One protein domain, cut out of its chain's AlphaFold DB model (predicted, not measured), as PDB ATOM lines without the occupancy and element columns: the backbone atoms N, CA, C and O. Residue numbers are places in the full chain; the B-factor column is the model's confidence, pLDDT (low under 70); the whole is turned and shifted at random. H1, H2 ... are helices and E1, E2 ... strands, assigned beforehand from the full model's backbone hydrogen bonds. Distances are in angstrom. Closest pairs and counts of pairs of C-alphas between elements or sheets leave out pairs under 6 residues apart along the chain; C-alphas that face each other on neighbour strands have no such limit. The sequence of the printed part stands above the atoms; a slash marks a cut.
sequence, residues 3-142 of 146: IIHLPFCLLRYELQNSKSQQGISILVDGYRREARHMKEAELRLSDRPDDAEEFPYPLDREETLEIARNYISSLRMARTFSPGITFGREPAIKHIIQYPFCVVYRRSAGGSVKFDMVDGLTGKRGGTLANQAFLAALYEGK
ATOM      1  N   ILE A   3     173.837 155.213 121.181       69.56
ATOM      2  CA  ILE A   3     173.200 155.584 119.915       69.56
ATOM      3  C   ILE A   3     172.177 154.505 119.576       69.56
ATOM      4  O   ILE A   3     172.507 153.323 119.562       69.56
ATOM      5  N   ILE A   4     170.946 154.923 119.304       70.06
ATOM      6  CA  ILE A   4     169.828 154.071 118.902       70.06
ATOM      7  C   ILE A   4     169.437 154.435 117.485       70.06
ATOM      8  O   ILE A   4     169.433 155.609 117.113       70.06
ATOM      9  N   HIS A   5     169.029 153.434 116.724       72.31
ATOM     10  CA  HIS A   5     168.546 153.605 115.367       72.31
ATOM     11  C   HIS A   5     167.029 153.439 115.353       72.31
ATOM     12  O   HIS A   5     166.518 152.426 115.822       72.31
ATOM     13  N   LEU A   6     166.310 154.432 114.828       73.69
ATOM     14  CA  LEU A   6     164.871 154.325 114.570       73.69
ATOM     15  C   LEU A   6     164.635 154.317 113.047       73.69
ATOM     16  O   LEU A   6     165.303 155.076 112.340       73.69
ATOM     17  N   PRO A   7     163.721 153.486 112.518       75.44
ATOM     18  CA  PRO A   7     163.402 153.439 111.101       75.44
ATOM     19  C   PRO A   7     162.455 154.583 110.716       75.44
ATOM     20  O   PRO A   7     161.414 154.806 111.334       75.44
ATOM     21  N   PHE A   8     162.802 155.282 109.641       81.75
ATOM     22  CA  PHE A   8     161.992 156.318 109.007       81.75
ATOM     23  C   PHE A   8     161.710 155.927 107.571       81.75
ATOM     24  O   PHE A   8     162.549 155.325 106.903       81.75
ATOM     25  N   CYS A   9     160.559 156.340 107.061       87.06
ATOM     26  CA  CYS A   9     160.225 156.160 105.659       87.06
ATOM     27  C   CYS A   9     160.420 157.481 104.913       87.06
ATOM     28  O   CYS A   9     159.812 158.496 105.255       87.06
ATOM     29  N   LEU A  10     161.286 157.486 103.900       87.69
ATOM     30  CA  LEU A  10     161.463 158.622 103.007       87.69
ATOM     31  C   LEU A  10     160.540 158.478 101.798       87.69
ATOM     32  O   LEU A  10     160.695 157.568 100.982       87.69
ATOM     33  N   LEU A  11     159.633 159.433 101.642       89.75
ATOM     34  CA  LEU A  11     158.733 159.536 100.503       89.75
ATOM     35  C   LEU A  11     159.136 160.708  99.620       89.75
ATOM     36  O   LEU A  11     159.437 161.791 100.119       89.75
ATOM     37  N   ARG A  12     159.090 160.522  98.300       88.31
ATOM     38  CA  ARG A  12     159.298 161.606  97.335       88.31
ATOM     39  C   ARG A  12     158.018 161.896  96.575       88.31
ATOM     40  O   ARG A  12     157.474 161.023  95.899       88.31
ATOM     41  N   TYR A  13     157.597 163.150  96.641       87.56
ATOM     42  CA  TYR A  13     156.483 163.680  95.872       87.56
ATOM     43  C   TYR A  13     156.991 164.458  94.666       87.56
ATOM     44  O   TYR A  13     157.860 165.323  94.785       87.56
ATOM     45  N   GLU A  14     156.405 164.183  93.507       84.50
ATOM     46  CA  GLU A  14     156.624 164.981  92.307       84.50
ATOM     47  C   GLU A  14     155.789 166.262  92.379       84.50
ATOM     48  O   GLU A  14     154.564 166.225  92.546       84.50
ATOM     49  N   LEU A  15     156.474 167.397  92.253       82.44
ATOM     50  CA  LEU A  15     155.839 168.697  92.114       82.44
ATOM     51  C   LEU A  15     155.495 168.923  90.642       82.44
ATOM     52  O   LEU A  15     156.315 168.693  89.754       82.44
ATOM     53  N   GLN A  16     154.279 169.386  90.391       79.62
ATOM     54  CA  GLN A  16     153.856 169.873  89.084       79.62
ATOM     55  C   GLN A  16     153.859 171.401  89.083       79.62
ATOM     56  O   GLN A  16     153.635 172.039  90.115       79.62
ATOM     57  N   ASN A  17     154.105 171.985  87.908       73.69
ATOM     58  CA  ASN A  17     154.174 173.434  87.691       73.69
ATOM     59  C   ASN A  17     155.272 174.156  88.499       73.69
ATOM     60  O   ASN A  17     155.244 175.378  88.636       73.69
ATOM     61  N   SER A  18     156.268 173.428  89.011       68.69
ATOM     62  CA  SER A  18     157.486 174.015  89.565       68.69
ATOM     63  C   SER A  18     158.518 174.245  88.458       68.69
ATOM     64  O   SER A  18     158.750 173.385  87.610       68.69
ATOM     65  N   LYS A  19     159.185 175.410  88.472       63.75
ATOM     66  CA  LYS A  19     160.320 175.689  87.567       63.75
ATOM     67  C   LYS A  19     161.507 174.743  87.809       63.75
ATOM     68  O   LYS A  19     162.345 174.583  86.929       63.75
ATOM     69  N   SER A  20     161.579 174.121  88.987       60.22
ATOM     70  CA  SER A  20     162.509 173.043  89.313       60.22
ATOM     71  C   SER A  20     161.814 171.685  89.168       60.22
ATOM     72  O   SER A  20     160.750 171.466  89.732       60.22
ATOM     73  N   GLN A  21     162.441 170.725  88.484       56.25
ATOM     74  CA  GLN A  21     162.012 169.311  88.496       56.25
ATOM     75  C   GLN A  21     162.305 168.606  89.839       56.25
ATOM     76  O   GLN A  21     162.154 167.391  89.973       56.25
ATOM     77  N   GLN A  22     162.778 169.346  90.844       66.06
ATOM     78  CA  GLN A  22     163.051 168.800  92.164       66.06
ATOM     79  C   GLN A  22     161.723 168.580  92.885       66.06
ATOM     80  O   GLN A  22     161.023 169.527  93.237       66.06
ATOM     81  N   GLY A  23     161.378 167.307  93.071       77.56
ATOM     82  CA  GLY A  23     160.305 166.899  93.970       77.56
ATOM     83  C   GLY A  23     160.602 167.288  95.420       77.56
ATOM     84  O   GLY A  23     161.710 167.716  95.747       77.56
ATOM     85  N   ILE A  24     159.619 167.108  96.298       84.69
ATOM     86  CA  ILE A  24     159.817 167.260  97.741       84.69
ATOM     87  C   ILE A  24     159.999 165.894  98.388       84.69
ATOM     88  O   ILE A  24     159.241 164.961  98.113       84.69
ATOM     89  N   SER A  25     160.989 165.805  99.267       87.19
ATOM     90  CA  SER A  25     161.222 164.625 100.086       87.19
ATOM     91  C   SER A  25     160.650 164.852 101.484       87.19
ATOM     92  O   SER A  25     160.866 165.888 102.119       87.19
ATOM     93  N   ILE A  26     159.851 163.891 101.930       89.56
ATOM     94  CA  ILE A  26     159.157 163.894 103.210       89.56
ATOM     95  C   ILE A  26     159.642 162.689 103.984       89.56
ATOM     96  O   ILE A  26     159.555 161.561 103.505       89.56
ATOM     97  N   LEU A  27     160.152 162.944 105.178       88.88
ATOM     98  CA  LEU A  27     160.521 161.902 106.114       88.88
ATOM     99  C   LEU A  27     159.335 161.660 107.049       88.88
ATOM    100  O   LEU A  27     158.886 162.599 107.712       88.88
ATOM    101  N   VAL A  28     158.843 160.424 107.095       89.44
ATOM    102  CA  VAL A  28     157.813 159.979 108.037       89.44
ATOM    103  C   VAL A  28     158.481 159.227 109.180       89.44
ATOM    104  O   VAL A  28     159.208 158.255 108.965       89.44
ATOM    105  N   ASP A  29     158.231 159.706 110.394       85.38
ATOM    106  CA  ASP A  29     158.584 159.039 111.639       85.38
ATOM    107  C   ASP A  29     157.505 158.008 111.975       85.38
ATOM    108  O   ASP A  29     156.369 158.369 112.302       85.38
ATOM    109  N   GLY A  30     157.870 156.729 111.890       80.50
ATOM    110  CA  GLY A  30     156.939 155.631 112.120       80.50
ATOM    111  C   GLY A  30     156.402 155.576 113.553       80.50
ATOM    112  O   GLY A  30     155.250 155.221 113.771       80.50
ATOM    113  N   TYR A  31     157.200 155.977 114.543       77.50
ATOM    114  CA  TYR A  31     156.792 155.940 115.948       77.50
ATOM    115  C   TYR A  31     156.003 157.176 116.353       77.50
ATOM    116  O   TYR A  31     155.053 157.085 117.131       77.50
ATOM    117  N   ARG A  32     156.386 158.346 115.831       77.75
ATOM    118  CA  ARG A  32     155.691 159.606 116.128       77.75
ATOM    119  C   ARG A  32     154.425 159.788 115.309       77.75
ATOM    120  O   ARG A  32     153.590 160.599 115.696       77.75
ATOM    121  N   ARG A  33     154.290 159.051 114.200       85.69
ATOM    122  CA  ARG A  33     153.245 159.257 113.186       85.69
ATOM    123  C   ARG A  33     153.244 160.701 112.675       85.69
ATOM    124  O   ARG A  33     152.205 161.298 112.408       85.69
ATOM    125  N   GLU A  34     154.440 161.275 112.566       86.00
ATOM    126  CA  GLU A  34     154.675 162.661 112.169       86.00
ATOM    127  C   GLU A  34     155.495 162.692 110.880       86.00
ATOM    128  O   GLU A  34     156.391 161.875 110.666       86.00
ATOM    129  N   ALA A  35     155.215 163.671 110.026       89.81
ATOM    130  CA  ALA A  35     155.988 163.929 108.821       89.81
ATOM    131  C   ALA A  35     156.726 165.264 108.926       89.81
ATOM    132  O   ALA A  35     156.226 166.237 109.494       89.81
ATOM    133  N   ARG A  36     157.917 165.319 108.331       86.69
ATOM    134  CA  ARG A  36     158.685 166.554 108.157       86.69
ATOM    135  C   ARG A  36     159.253 166.643 106.750       86.69
ATOM    136  O   ARG A  36     159.647 165.636 106.164       86.69
ATOM    137  N   HIS A  37     159.331 167.858 106.217       85.12
ATOM    138  CA  HIS A  37     160.135 168.109 105.027       85.12
ATOM    139  C   HIS A  37     161.608 167.874 105.371       85.12
ATOM    140  O   HIS A  37     162.068 168.293 106.437       85.12
ATOM    141  N   MET A  38     162.333 167.223 104.469       77.69
ATOM    142  CA  MET A  38     163.765 167.008 104.625       77.69
ATOM    143  C   MET A  38     164.444 167.089 103.266       77.69
ATOM    144  O   MET A  38     163.929 166.560 102.278       77.69
ATOM    145  N   LYS A  39     165.588 167.766 103.186       74.12
ATOM    146  CA  LYS A  39     166.342 167.811 101.930       74.12
ATOM    147  C   LYS A  39     167.132 166.518 101.783       74.12
ATOM    148  O   LYS A  39     167.751 166.067 102.738       74.12
ATOM    149  N   GLU A  40     167.182 165.954 100.576       66.00
ATOM    150  CA  GLU A  40     167.997 164.752 100.314       66.00
ATOM    151  C   GLU A  40     169.478 164.978 100.666       66.00
ATOM    152  O   GLU A  40     170.121 164.084 101.195       66.00
ATOM    153  N   ALA A  41     170.000 166.197 100.486       67.62
ATOM    154  CA  ALA A  41     171.366 166.548 100.888       67.62
ATOM    155  C   ALA A  41     171.596 166.558 102.416       67.62
ATOM    156  O   ALA A  41     172.738 166.492 102.863       67.62
ATOM    157  N   GLU A  42     170.534 166.664 103.221       66.19
ATOM    158  CA  GLU A  42     170.602 166.571 104.688       66.19
ATOM    159  C   GLU A  42     170.557 165.107 105.159       66.19
ATOM    160  O   GLU A  42     170.860 164.823 106.316       66.19
ATOM    161  N   LEU A  43     170.215 164.169 104.268       66.81
ATOM    162  CA  LEU A  43     170.254 162.736 104.531       66.81
ATOM    163  C   LEU A  43     171.644 162.205 104.191       66.81
ATOM    164  O   LEU A  43     171.956 161.887 103.043       66.81
ATOM    165  N   ARG A  44     172.491 162.077 105.210       61.56
ATOM    166  CA  ARG A  44     173.750 161.343 105.084       61.56
ATOM    167  C   ARG A  44     173.461 159.848 105.105       61.56
ATOM    168  O   ARG A  44     173.500 159.204 106.143       61.56
ATOM    169  N   LEU A  45     173.160 159.290 103.933       59.31
ATOM    170  CA  LEU A  45     172.981 157.841 103.759       59.31
ATOM    171  C   LEU A  45     174.249 157.041 104.121       59.31
ATOM    172  O   LEU A  45     174.154 155.852 104.394       59.31
ATOM    173  N   SER A  46     175.413 157.701 104.148       51.28
ATOM    174  CA  SER A  46     176.699 157.153 104.597       51.28
ATOM    175  C   SER A  46     176.766 156.845 106.093       51.28
ATOM    176  O   SER A  46     177.686 156.157 106.509       51.28
ATOM    177  N   ASP A  47     175.831 157.370 106.890       52.91
ATOM    178  CA  ASP A  47     175.814 157.185 108.345       52.91
ATOM    179  C   ASP A  47     174.938 155.986 108.756       52.91
ATOM    180  O   ASP A  47     174.690 155.789 109.945       52.91
ATOM    181  N   ARG A  48     174.453 155.184 107.789       54.50
ATOM    182  CA  ARG A  48     173.826 153.888 108.079       54.50
ATOM    183  C   ARG A  48     174.916 152.983 108.667       54.50
ATOM    184  O   ARG A  48     175.869 152.692 107.948       54.50
ATOM    185  N   PRO A  49     174.816 152.552 109.934       52.81
ATOM    186  CA  PRO A  49     175.797 151.635 110.493       52.81
ATOM    187  C   PRO A  49     175.751 150.324 109.714       52.81
ATOM    188  O   PRO A  49     174.659 149.813 109.457       52.81
ATOM    189  N   ASP A  50     176.918 149.777 109.380       52.50
ATOM    190  CA  ASP A  50     177.046 148.504 108.658       52.50
ATOM    191  C   ASP A  50     176.324 147.348 109.384       52.50
ATOM    192  O   ASP A  50     175.847 146.407 108.751       52.50
ATOM    193  N   ASP A  51     176.163 147.477 110.705       51.00
ATOM    194  CA  ASP A  51     175.614 146.457 111.604       51.00
ATOM    195  C   ASP A  51     174.157 146.734 112.018       51.00
ATOM    196  O   ASP A  51     173.601 146.029 112.865       51.00
ATOM    197  N   ALA A  52     173.532 147.796 111.498       53.56
ATOM    198  CA  ALA A  52     172.173 148.141 111.889       53.56
ATOM    199  C   ALA A  52     171.175 147.165 111.253       53.56
ATOM    200  O   ALA A  52     170.731 147.372 110.118       53.56
ATOM    201  N   GLU A  53     170.798 146.125 112.008       52.59
ATOM    202  CA  GLU A  53     169.668 145.243 111.689       52.59
ATOM    203  C   GLU A  53     168.492 146.079 111.194       52.59
ATOM    204  O   GLU A  53     168.170 147.095 111.815       52.59
ATOM    205  N   GLU A  54     167.881 145.690 110.066       55.94
ATOM    206  CA  GLU A  54     166.713 146.383 109.522       55.94
ATOM    207  C   GLU A  54     165.643 146.486 110.607       55.94
ATOM    208  O   GLU A  54     164.946 145.527 110.930       55.94
ATOM    209  N   PHE A  55     165.554 147.669 111.209       64.38
ATOM    210  CA  PHE A  55     164.630 147.903 112.297       64.38
ATOM    211  C   PHE A  55     163.236 147.923 111.676       64.38
ATOM    212  O   PHE A  55     163.040 148.640 110.684       64.38
ATOM    213  N   PRO A  56     162.274 147.152 112.204       69.25
ATOM    214  CA  PRO A  56     160.967 147.046 111.587       69.25
ATOM    215  C   PRO A  56     160.306 148.420 111.585       69.25
ATOM    216  O   PRO A  56     160.066 149.023 112.632       69.25
ATOM    217  N   TYR A  57     160.036 148.936 110.389       79.56
ATOM    218  CA  TYR A  57     159.276 150.165 110.244       79.56
ATOM    219  C   TYR A  57     157.829 149.891 110.687       79.56
ATOM    220  O   TYR A  57     157.180 149.019 110.107       79.56
ATOM    221  N   PRO A  58     157.323 150.576 111.729       79.19
ATOM    222  CA  PRO A  58     156.136 150.128 112.460       79.19
ATOM    223  C   PRO A  58     154.810 150.472 111.773       79.19
ATOM    224  O   PRO A  58     153.761 150.071 112.268       79.19
ATOM    225  N   LEU A  59     154.838 151.241 110.680       87.25
ATOM    226  CA  LEU A  59     153.640 151.655 109.954       87.25
ATOM    227  C   LEU A  59     153.531 150.899 108.637       87.25
ATOM    228  O   LEU A  59     154.528 150.670 107.947       87.25
ATOM    229  N   ASP A  60     152.301 150.589 108.245       90.31
ATOM    230  CA  ASP A  60     152.044 150.098 106.902       90.31
ATOM    231  C   ASP A  60     152.144 151.224 105.853       90.31
ATOM    232  O   ASP A  60     152.367 152.411 106.140       90.31
ATOM    233  N   ARG A  61     152.023 150.827 104.583       89.44
ATOM    234  CA  ARG A  61     152.117 151.746 103.449       89.44
ATOM    235  C   ARG A  61     150.994 152.781 103.461       89.44
ATOM    236  O   ARG A  61     151.260 153.933 103.139       89.44
ATOM    237  N   GLU A  62     149.767 152.387 103.777       92.62
ATOM    238  CA  GLU A  62     148.604 153.272 103.716       92.62
ATOM    239  C   GLU A  62     148.698 154.360 104.785       92.62
ATOM    240  O   GLU A  62     148.637 155.548 104.460       92.62
ATOM    241  N   GLU A  63     148.991 153.965 106.022       93.44
ATOM    242  CA  GLU A  63     149.155 154.871 107.155       93.44
ATOM    243  C   GLU A  63     150.312 155.857 106.926       93.44
ATOM    244  O   GLU A  63     150.184 157.068 107.133       93.44
ATOM    245  N   THR A  64     151.434 155.369 106.391       92.38
ATOM    246  CA  THR A  64     152.576 156.217 106.011       92.38
ATOM    247  C   THR A  64     152.186 157.281 104.985       92.38
ATOM    248  O   THR A  64     152.575 158.450 105.097       92.38
ATOM    249  N   LEU A  65     151.432 156.881 103.958       92.50
ATOM    250  CA  LEU A  65     150.986 157.781 102.899       92.50
ATOM    251  C   LEU A  65     149.985 158.808 103.422       92.50
ATOM    252  O   LEU A  65     150.023 159.962 102.990       92.50
ATOM    253  N   GLU A  66     149.112 158.417 104.346       94.00
ATOM    254  CA  GLU A  66     148.155 159.315 104.984       94.00
ATOM    255  C   GLU A  66     148.867 160.422 105.771       94.00
ATOM    256  O   GLU A  66     148.623 161.607 105.527       94.00
ATOM    257  N   ILE A  67     149.821 160.062 106.635       93.62
ATOM    258  CA  ILE A  67     150.606 161.027 107.422       93.62
ATOM    259  C   ILE A  67     151.317 162.027 106.499       93.62
ATOM    260  O   ILE A  67     151.261 163.244 106.711       93.62
ATOM    261  N   ALA A  68     151.944 161.536 105.428       92.12
ATOM    262  CA  ALA A  68     152.639 162.386 104.467       92.12
ATOM    263  C   ALA A  68     151.680 163.325 103.702       92.12
ATOM    264  O   ALA A  68     151.982 164.510 103.517       92.12
ATOM    265  N   ARG A  69     150.492 162.842 103.304       90.62
ATOM    266  CA  ARG A  69     149.445 163.653 102.650       90.62
ATOM    267  C   ARG A  69     148.900 164.738 103.578       90.62
ATOM    268  O   ARG A  69     148.737 165.884 103.143       90.62
ATOM    269  N   ASN A  70     148.660 164.404 104.843       92.06
ATOM    270  CA  ASN A  70     148.183 165.347 105.853       92.06
ATOM    271  C   ASN A  70     149.207 166.467 106.084       92.06
ATOM    272  O   ASN A  70     148.859 167.652 106.111       92.06
ATOM    273  N   TYR A  71     150.494 166.121 106.135       91.56
ATOM    274  CA  TYR A  71     151.566 167.105 106.244       91.56
ATOM    275  C   TYR A  71     151.667 168.026 105.021       91.56
ATOM    276  O   TYR A  71     151.727 169.247 105.177       91.56
ATOM    277  N   ILE A  72     151.602 167.492 103.796       87.94
ATOM    278  CA  ILE A  72     151.570 168.325 102.579       87.94
ATOM    279  C   ILE A  72     150.381 169.275 102.588       87.94
ATOM    280  O   ILE A  72     150.522 170.450 102.247       87.94
ATOM    281  N   SER A  73     149.208 168.774 102.969       87.12
ATOM    282  CA  SER A  73     147.995 169.587 103.052       87.12
ATOM    283  C   SER A  73     148.201 170.752 104.021       87.12
ATOM    284  O   SER A  73     147.877 171.892 103.693       87.12
ATOM    285  N   SER A  74     148.874 170.493 105.142       88.31
ATOM    286  CA  SER A  74     149.248 171.513 106.124       88.31
ATOM    287  C   SER A  74     150.231 172.544 105.548       88.31
ATOM    288  O   SER A  74     150.016 173.747 105.699       88.31
ATOM    289  N   LEU A  75     151.259 172.117 104.803       85.38
ATOM    290  CA  LEU A  75     152.186 173.025 104.107       85.38
ATOM    291  C   LEU A  75     151.486 173.900 103.052       85.38
ATOM    292  O   LEU A  75     151.832 175.071 102.873       85.38
ATOM    293  N   ARG A  76     150.483 173.353 102.352       81.62
ATOM    294  CA  ARG A  76     149.665 174.118 101.397       81.62
ATOM    295  C   ARG A  76     148.856 175.194 102.109       81.62
ATOM    296  O   ARG A  76     148.846 176.337 101.656       81.62
ATOM    297  N   MET A  77     148.220 174.852 103.229       84.19
ATOM    298  CA  MET A  77     147.475 175.815 104.045       84.19
ATOM    299  C   MET A  77     148.388 176.910 104.606       84.19
ATOM    300  O   MET A  77     148.017 178.082 104.598       84.19
ATOM    301  N   ALA A  78     149.613 176.552 104.996       85.81
ATOM    302  CA  ALA A  78     150.642 177.484 105.448       85.81
ATOM    303  C   ALA A  78     151.281 178.318 104.316       85.81
ATOM    304  O   ALA A  78     152.164 179.130 104.586       85.81
ATOM    305  N   ARG A  79     150.856 178.136 103.054       81.75
ATOM    306  CA  ARG A  79     151.393 178.822 101.862       81.75
ATOM    307  C   ARG A  79     152.915 178.683 101.715       81.75
ATOM    308  O   ARG A  79     153.578 179.578 101.202       81.75
ATOM    309  N   THR A  80     153.472 177.547 102.141       81.00
ATOM    310  CA  THR A  80     154.911 177.256 102.012       81.00
ATOM    311  C   THR A  80     155.334 177.061 100.551       81.00
ATOM    312  O   THR A  80     156.501 177.222 100.208       81.00
ATOM    313  N   PHE A  81     154.380 176.739  99.677       76.50
ATOM    314  CA  PHE A  81     154.586 176.586  98.241       76.50
ATOM    315  C   PHE A  81     154.055 177.790  97.469       76.50
ATOM    316  O   PHE A  81     153.054 178.400  97.854       76.50
ATOM    317  N   SER A  82     154.696 178.097  96.339       76.25
ATOM    318  CA  SER A  82     154.208 179.116  95.415       76.25
ATOM    319  C   SER A  82     152.783 178.797  94.932       76.25
ATOM    320  O   SER A  82     152.456 177.624  94.714       76.25
ATOM    321  N   PRO A  83     151.941 179.825  94.715       72.56
ATOM    322  CA  PRO A  83     150.628 179.645  94.107       72.56
ATOM    323  C   PRO A  83     150.746 178.895  92.773       72.56
ATOM    324  O   PRO A  83     151.549 179.271  91.923       72.56
ATOM    325  N   GLY A  84     149.963 177.828  92.600       74.19
ATOM    326  CA  GLY A  84     149.958 177.002  91.384       74.19
ATOM    327  C   GLY A  84     150.761 175.700  91.459       74.19
ATOM    328  O   GLY A  84     150.614 174.868  90.563       74.19
ATOM    329  N   ILE A  85     151.545 175.473  92.523       78.44
ATOM    330  CA  ILE A  85     152.180 174.168  92.763       78.44
ATOM    331  C   ILE A  85     151.110 173.136  93.133       78.44
ATOM    332  O   ILE A  85     150.332 173.321  94.075       78.44
ATOM    333  N   THR A  86     151.104 172.027  92.400       79.00
ATOM    334  CA  THR A  86     150.248 170.863  92.651       79.00
ATOM    335  C   THR A  86     151.095 169.602  92.825       79.00
ATOM    336  O   THR A  86     152.271 169.561  92.462       79.00
ATOM    337  N   PHE A  87     150.496 168.565  93.410       80.56
ATOM    338  CA  PHE A  87     151.130 167.270  93.660       80.56
ATOM    339  C   PHE A  87     150.476 166.242  92.743       80.56
ATOM    340  O   PHE A  87     149.289 165.957  92.882       80.56
ATOM    341  N   GLY A  88     151.230 165.766  91.753       66.94
ATOM    342  CA  GLY A  88     150.664 165.061  90.600       66.94
ATOM    343  C   GLY A  88     150.467 163.558  90.761       66.94
ATOM    344  O   GLY A  88     149.732 162.958  89.980       66.94
ATOM    345  N   ARG A  89     151.156 162.929  91.720       69.50
ATOM    346  CA  ARG A  89     151.196 161.469  91.880       69.50
ATOM    347  C   ARG A  89     151.198 161.063  93.347       69.50
ATOM    348  O   ARG A  89     151.635 161.831  94.207       69.50
ATOM    349  N   GLU A  90     150.737 159.839  93.611       77.69
ATOM    350  CA  GLU A  90     151.035 159.162  94.873       77.69
ATOM    351  C   GLU A  90     152.561 159.137  95.049       77.69
ATOM    352  O   GLU A  90     153.276 158.847  94.084       77.69
ATOM    353  N   PRO A  91     153.086 159.515  96.223       83.12
ATOM    354  CA  PRO A  91     154.523 159.563  96.399       83.12
ATOM    355  C   PRO A  91     155.121 158.166  96.285       83.12
ATOM    356  O   PRO A  91     154.543 157.167  96.722       83.12
ATOM    357  N   ALA A  92     156.332 158.112  95.751       85.12
ATOM    358  CA  ALA A  92     157.118 156.897  95.799       85.12
ATOM    359  C   ALA A  92     157.823 156.819  97.156       85.12
ATOM    360  O   ALA A  92     158.517 157.766  97.545       85.12
ATOM    361  N   ILE A  93     157.690 155.684  97.844       85.56
ATOM    362  CA  ILE A  93     158.605 155.332  98.932       85.56
ATOM    363  C   ILE A  93     159.975 155.134  98.287       85.56
ATOM    364  O   ILE A  93     160.135 154.292  97.404       85.56
ATOM    365  N   LYS A  94     160.938 155.970  98.666       82.62
ATOM    366  CA  LYS A  94     162.294 155.939  98.115       82.62
ATOM    367  C   LYS A  94     163.192 155.024  98.924       82.62
ATOM    368  O   LYS A  94     163.827 154.147  98.351       82.62
ATOM    369  N   HIS A  95     163.230 155.237 100.234       77.44
ATOM    370  CA  HIS A  95     164.132 154.537 101.140       77.44
ATOM    371  C   HIS A  95     163.479 154.377 102.510       77.44
ATOM    372  O   HIS A  95     162.790 155.287 102.973       77.44
ATOM    373  N   ILE A  96     163.754 153.258 103.173       76.69
ATOM    374  CA  ILE A  96     163.640 153.164 104.628       76.69
ATOM    375  C   ILE A  96     165.019 153.531 105.176       76.69
ATOM    376  O   ILE A  96     166.018 152.921 104.799       76.69
ATOM    377  N   ILE A  97     165.088 154.583 105.984       74.56
ATOM    378  CA  ILE A  97     166.335 155.139 106.510       74.56
ATOM    379  C   ILE A  97     166.341 154.948 108.019       74.56
ATOM    380  O   ILE A  97     165.435 155.408 108.709       74.56
ATOM    381  N   GLN A  98     167.381 154.306 108.537       74.81
ATOM    382  CA  GLN A  98     167.654 154.269 109.968       74.81
ATOM    383  C   GLN A  98     168.306 155.582 110.379       74.81
ATOM    384  O   GLN A  98     169.371 155.940 109.882       74.81
ATOM    385  N   TYR A  99     167.651 156.311 111.271       74.81
ATOM    386  CA  TYR A  99     168.124 157.607 111.725       74.81
ATOM    387  C   TYR A  99     168.697 157.487 113.140       74.81
ATOM    388  O   TYR A  99     168.022 156.922 114.011       74.81
ATOM    389  N   PRO A 100     169.913 158.006 113.393       72.38
ATOM    390  CA  PRO A 100     170.548 157.888 114.695       72.38
ATOM    391  C   PRO A 100     169.941 158.878 115.698       72.38
ATOM    392  O   PRO A 100     169.847 160.084 115.447       72.38
ATOM    393  N   PHE A 101     169.577 158.376 116.873       74.88
ATOM    394  CA  PHE A 101     169.254 159.156 118.064       74.88
ATOM    395  C   PHE A 101     170.258 158.840 119.162       74.88
ATOM    396  O   PHE A 101     170.561 157.684 119.430       74.88
ATOM    397  N   CYS A 102     170.754 159.870 119.836       73.31
ATOM    398  CA  CYS A 102     171.652 159.708 120.969       73.31
ATOM    399  C   CYS A 102     170.858 159.730 122.273       73.31
ATOM    400  O   CYS A 102     170.086 160.658 122.515       73.31
ATOM    401  N   VAL A 103     171.116 158.778 123.164       72.81
ATOM    402  CA  VAL A 103     170.695 158.848 124.562       72.81
ATOM    403  C   VAL A 103     171.789 159.489 125.386       72.81
ATOM    404  O   VAL A 103     172.933 159.021 125.473       72.81
ATOM    405  N   VAL A 104     171.404 160.581 126.030       75.62
ATOM    406  CA  VAL A 104     172.224 161.307 126.980       75.62
ATOM    407  C   VAL A 104     171.686 161.038 128.377       75.62
ATOM    408  O   VAL A 104     170.571 161.418 128.727       75.62
ATOM    409  N   TYR A 105     172.514 160.399 129.195       74.00
ATOM    410  CA  TYR A 105     172.220 160.115 130.592       74.00
ATOM    411  C   TYR A 105     172.761 161.251 131.466       74.00
ATOM    412  O   TYR A 105     173.940 161.599 131.381       74.00
ATOM    413  N   ARG A 106     171.920 161.831 132.325       75.00
ATOM    414  CA  ARG A 106     172.312 162.856 133.303       75.00
ATOM    415  C   ARG A 106     171.900 162.415 134.697       75.00
ATOM    416  O   ARG A 106     170.724 162.175 134.948       75.00
ATOM    417  N   ARG A 107     172.853 162.329 135.626       70.44
ATOM    418  CA  ARG A 107     172.535 162.114 137.045       70.44
ATOM    419  C   ARG A 107     171.944 163.398 137.627       70.44
ATOM    420  O   ARG A 107     172.567 164.453 137.524       70.44
ATOM    421  N   SER A 108     170.767 163.314 138.236       74.12
ATOM    422  CA  SER A 108     170.218 164.396 139.060       74.12
ATOM    423  C   SER A 108     170.728 164.293 140.497       74.12
ATOM    424  O   SER A 108     170.964 163.196 141.011       74.12
ATOM    425  N   ALA A 109     170.843 165.441 141.172       63.94
ATOM    426  CA  ALA A 109     171.008 165.480 142.622       63.94
ATOM    427  C   ALA A 109     169.812 164.750 143.266       63.94
ATOM    428  O   ALA A 109     168.667 165.132 143.039       63.94
ATOM    429  N   GLY A 110     170.079 163.650 143.974       75.00
ATOM    430  CA  GLY A 110     169.055 162.735 144.504       75.00
ATOM    431  C   GLY A 110     169.138 161.292 143.988       75.00
ATOM    432  O   GLY A 110     168.294 160.480 144.345       75.00
ATOM    433  N   GLY A 111     170.128 160.949 143.155       73.25
ATOM    434  CA  GLY A 111     170.390 159.559 142.748       73.25
ATOM    435  C   GLY A 111     169.535 159.047 141.585       73.25
ATOM    436  O   GLY A 111     169.752 157.936 141.111       73.25
ATOM    437  N   SER A 112     168.612 159.860 141.068       71.81
ATOM    438  CA  SER A 112     167.871 159.553 139.843       71.81
ATOM    439  C   SER A 112     168.728 159.796 138.597       71.81
ATOM    440  O   SER A 112     169.484 160.767 138.516       71.81
ATOM    441  N   VAL A 113     168.603 158.918 137.601       70.12
ATOM    442  CA  VAL A 113     169.185 159.107 136.267       70.12
ATOM    443  C   VAL A 113     168.087 159.625 135.346       70.12
ATOM    444  O   VAL A 113     167.038 159.000 135.215       70.12
ATOM    445  N   LYS A 114     168.318 160.778 134.720       72.00
ATOM    446  CA  LYS A 114     167.481 161.302 133.640       72.00
ATOM    447  C   LYS A 114     168.056 160.868 132.303       72.00
ATOM    448  O   LYS A 114     169.266 160.936 132.093       72.00
ATOM    449  N   PHE A 115     167.166 160.464 131.414       71.88
ATOM    450  CA  PHE A 115     167.470 160.038 130.060       71.88
ATOM    451  C   PHE A 115     166.881 161.102 129.134       71.88
ATOM    452  O   PHE A 115     165.676 161.343 129.167       71.88
ATOM    453  N   ASP A 116     167.730 161.777 128.369       73.81
ATOM    454  CA  ASP A 116     167.317 162.689 127.307       73.81
ATOM    455  C   ASP A 116     167.691 162.032 125.973       73.81
ATOM    456  O   ASP A 116     168.872 161.772 125.733       73.81
ATOM    457  N   MET A 117     166.725 161.794 125.086       75.50
ATOM    458  CA  MET A 117     167.057 161.567 123.682       75.50
ATOM    459  C   MET A 117     167.392 162.864 122.975       75.50
ATOM    460  O   MET A 117     166.789 163.909 123.227       75.50
ATOM    461  N   VAL A 118     168.294 162.766 122.011       75.94
ATOM    462  CA  VAL A 118     168.703 163.850 121.132       75.94
ATOM    463  C   VAL A 118     168.731 163.323 119.697       75.94
ATOM    464  O   VAL A 118     169.296 162.264 119.443       75.94
ATOM    465  N   ASP A 119     168.108 164.042 118.762       73.56
ATOM    466  CA  ASP A 119     168.224 163.789 117.320       73.56
ATOM    467  C   ASP A 119     169.707 163.895 116.937       73.56
ATOM    468  O   ASP A 119     170.329 164.945 117.130       73.56
ATOM    469  N   GLY A 120     170.279 162.793 116.449       66.50
ATOM    470  CA  GLY A 120     171.716 162.669 116.213       66.50
ATOM    471  C   GLY A 120     172.243 163.589 115.112       66.50
ATOM    472  O   GLY A 120     173.429 163.902 115.118       66.50
ATOM    473  N   LEU A 121     171.380 164.079 114.211       66.00
ATOM    474  CA  LEU A 121     171.787 165.013 113.154       66.00
ATOM    475  C   LEU A 121     171.643 166.479 113.574       66.00
ATOM    476  O   LEU A 121     172.442 167.320 113.168       66.00
ATOM    477  N   THR A 122     170.625 166.813 114.366       67.44
ATOM    478  CA  THR A 122     170.309 168.213 114.705       67.44
ATOM    479  C   THR A 122     170.728 168.626 116.112       67.44
ATOM    480  O   THR A 122     170.697 169.816 116.426       67.44
ATOM    481  N   GLY A 123     171.076 167.677 116.986       66.69
ATOM    482  CA  GLY A 123     171.430 167.951 118.382       66.69
ATOM    483  C   GLY A 123     170.257 168.444 119.239       66.69
ATOM    484  O   GLY A 123     170.451 168.859 120.383       66.69
ATOM    485  N   LYS A 124     169.028 168.423 118.708       74.06
ATOM    486  CA  LYS A 124     167.815 168.840 119.420       74.06
ATOM    487  C   LYS A 124     167.231 167.676 120.205       74.06
ATOM    488  O   LYS A 124     167.360 166.528 119.797       74.06
ATOM    489  N   ARG A 125     166.542 167.966 121.312       70.38
ATOM    490  CA  ARG A 125     165.854 166.930 122.095       70.38
ATOM    491  C   ARG A 125     164.884 166.132 121.219       70.38
ATOM    492  O   ARG A 125     164.044 166.711 120.530       70.38
ATOM    493  N   GLY A 126     165.012 164.811 121.285       66.00
ATOM    494  CA  GLY A 126     164.048 163.864 120.748       66.00
ATOM    495  C   GLY A 126     162.711 163.993 121.479       66.00
ATOM    496  O   GLY A 126     162.654 164.400 122.641       66.00
ATOM    497  N   GLY A 127     161.618 163.702 120.778       66.75
ATOM    498  CA  GLY A 127     160.279 163.773 121.360       66.75
ATOM    499  C   GLY A 127     159.984 162.637 122.336       66.75
ATOM    500  O   GLY A 127     160.662 161.612 122.350       66.75
ATOM    501  N   THR A 128     158.907 162.797 123.108       63.16
ATOM    502  CA  THR A 128     158.417 161.819 124.096       63.16
ATOM    503  C   THR A 128     158.234 160.409 123.525       63.16
ATOM    504  O   THR A 128     158.532 159.436 124.205       63.16
ATOM    505  N   LEU A 129     157.794 160.287 122.273       62.16
ATOM    506  CA  LEU A 129     157.562 158.994 121.622       62.16
ATOM    507  C   LEU A 129     158.863 158.294 121.203       62.16
ATOM    508  O   LEU A 129     158.955 157.081 121.335       62.16
ATOM    509  N   ALA A 130     159.903 159.038 120.804       64.69
ATOM    510  CA  ALA A 130     161.226 158.455 120.567       64.69
ATOM    511  C   ALA A 130     161.790 157.873 121.876       64.69
ATOM    512  O   ALA A 130     162.258 156.738 121.899       64.69
ATOM    513  N   ASN A 131     161.623 158.592 122.998       64.19
ATOM    514  CA  ASN A 131     161.945 158.064 124.329       64.19
ATOM    515  C   ASN A 131     161.167 156.776 124.647       64.19
ATOM    516  O   ASN A 131     161.753 155.843 125.184       64.19
ATOM    517  N   GLN A 132     159.872 156.702 124.322       67.25
ATOM    518  CA  GLN A 132     159.075 155.489 124.534       67.25
ATOM    519  C   GLN A 132     159.531 154.324 123.652       67.25
ATOM    520  O   GLN A 132     159.630 153.217 124.164       67.25
ATOM    521  N   ALA A 133     159.864 154.566 122.381       64.81
ATOM    522  CA  ALA A 133     160.394 153.542 121.480       64.81
ATOM    523  C   ALA A 133     161.724 152.963 121.995       64.81
ATOM    524  O   ALA A 133     161.923 151.754 121.966       64.81
ATOM    525  N   PHE A 134     162.604 153.795 122.556       65.31
ATOM    526  CA  PHE A 134     163.813 153.302 123.221       65.31
ATOM    527  C   PHE A 134     163.544 152.531 124.493       65.31
ATOM    528  O   PHE A 134     164.158 151.493 124.707       65.31
ATOM    529  N   LEU A 135     162.652 153.031 125.347       68.06
ATOM    530  CA  LEU A 135     162.281 152.294 126.546       68.06
ATOM    531  C   LEU A 135     161.711 150.927 126.151       68.06
ATOM    532  O   LEU A 135     162.136 149.928 126.714       68.06
ATOM    533  N   ALA A 136     160.837 150.869 125.145       65.62
ATOM    534  CA  ALA A 136     160.326 149.620 124.597       65.62
ATOM    535  C   ALA A 136     161.464 148.712 124.104       65.62
ATOM    536  O   ALA A 136     161.563 147.595 124.592       65.62
ATOM    537  N   ALA A 137     162.386 149.205 123.271       62.97
ATOM    538  CA  ALA A 137     163.533 148.426 122.789       62.97
ATOM    539  C   ALA A 137     164.442 147.910 123.929       62.97
ATOM    540  O   ALA A 137     164.882 146.761 123.910       62.97
ATOM    541  N   LEU A 138     164.681 148.720 124.969       61.03
ATOM    542  CA  LEU A 138     165.421 148.301 126.166       61.03
ATOM    543  C   LEU A 138     164.714 147.184 126.947       61.03
ATOM    544  O   LEU A 138     165.378 146.381 127.606       61.03
ATOM    545  N   TYR A 139     163.380 147.162 126.933       62.22
ATOM    546  CA  TYR A 139     162.580 146.160 127.638       62.22
ATOM    547  C   TYR A 139     162.276 144.924 126.779       62.22
ATOM    548  O   TYR A 139     162.173 143.839 127.342       62.22
ATOM    549  N   GLU A 140     162.214 145.048 125.452       57.16
ATOM    550  CA  GLU A 140     162.075 143.926 124.510       57.16
ATOM    551  C   GLU A 140     163.325 143.029 124.494       57.16
ATOM    552  O   GLU A 140     163.212 141.816 124.339       57.16
ATOM    553  N   GLY A 141     164.511 143.587 124.766       47.50
ATOM    554  CA  GLY A 141     165.756 142.825 124.935       47.50
ATOM    555  C   GLY A 141     165.881 142.046 126.255       47.50
ATOM    556  O   GLY A 141     166.889 141.371 126.472       47.50
ATOM    557  N   LYS A 142     164.897 142.125 127.165       41.25
ATOM    558  CA  LYS A 142     164.866 141.282 128.368       41.25
ATOM    559  C   LYS A 142     163.962 140.075 128.114       41.25
ATOM    560  O   LYS A 142     162.744 140.253 128.097       41.25
TER     561      LYS A 142
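What this domain is: This is residues 3 to 142 of the 146 residues of an uncharacterized protein of marine metagenome (UniProt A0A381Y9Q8). One antiparallel sheet of five strands, strongly twisted and curled like part of a barrel, makes a long curved wall; H1 packs across E3, E2 and E1 on one face of it, and H2 packs on the same face where the sheet curls round it. The hairpin of E4 and E5 reaches toward one end of the long axis and the link from E1 to E2 toward the other, while residues 38 to 60 make a long loop from E3 to H1. The printed part has 140 residues, with E1, E2, E3, H1, E4, E5 and H2 in that order along the chain; the sheet's order is E3, E2, E1, E4, E5 and the class is mixed, helices and strands. The whole is elongated, spanning 58 by 31 by 27 A, and only just compact, close to loose, with a radius of gyration of the C-alphas of 17.3 A.

How they stand to each other: In the sheet, inner strand E1, residues 3 to 13, is antiparallel to E4, residues 92 to 107, with N 8 and O 97 2.8 A apart, within hydrogen-bond range. E4 bends by 51 degrees at residue 95. E1 and E2, residues 24 to 29, form a hairpin, with N 11 and O 26 at 2.8 A. E2 and edge strand E3, residues 34 to 37, form another, with N 36 and O 27 at 3.0 A; E1, E2 and E3 are a meander, each strand the antiparallel neighbour of the one before. E4 and edge strand E5, residues 113 to 119, form a third hairpin, with N 104 and O 116 at 2.8 A. H1, residues 61 to 77, is on the sheet at a height of 8.6 A, two layers with the helix on one face. It lies over E3, E2 and E1 and runs across the strands, at 64 degrees to E1 on the local plane; the closest C-alphas of E3 and H1, Ala 35 and Ala 68, are 5.7 A apart. H2, residues 128 to 140, is on the same face as H1, and its closest C-alphas with E5, Asn 131 and Met 117, are 6.2 A apart. H1 and H2 are apart. In H1 and H2 every O i to N i+4 pair is within hydrogen-bond range.

Where its parts are: E1 is 30.4 A long, from C-alpha 3 at (173.200, 155.584, 119.915). E2 measures 16.2 A, E3 10.5 A and E5 19.5 A. E4, the longest strand, is 44.3 A long, ending at C-alpha 107 at (172.535, 162.114, 137.045). H1 is 24.5 A long, and H2 is 18.3 A long, ending at C-alpha 140 at (162.075, 143.926, 124.510).

The domain as a whole: The C-alphas farthest apart, Asn 17 and Gly 110, are 59.7 A apart. The printed part has no cut; its long links are E3 to H1 and H1 to E4. Its mean pLDDT is 74.6, with 47 residues under 70, among them 40 to 56 and 126 to 142.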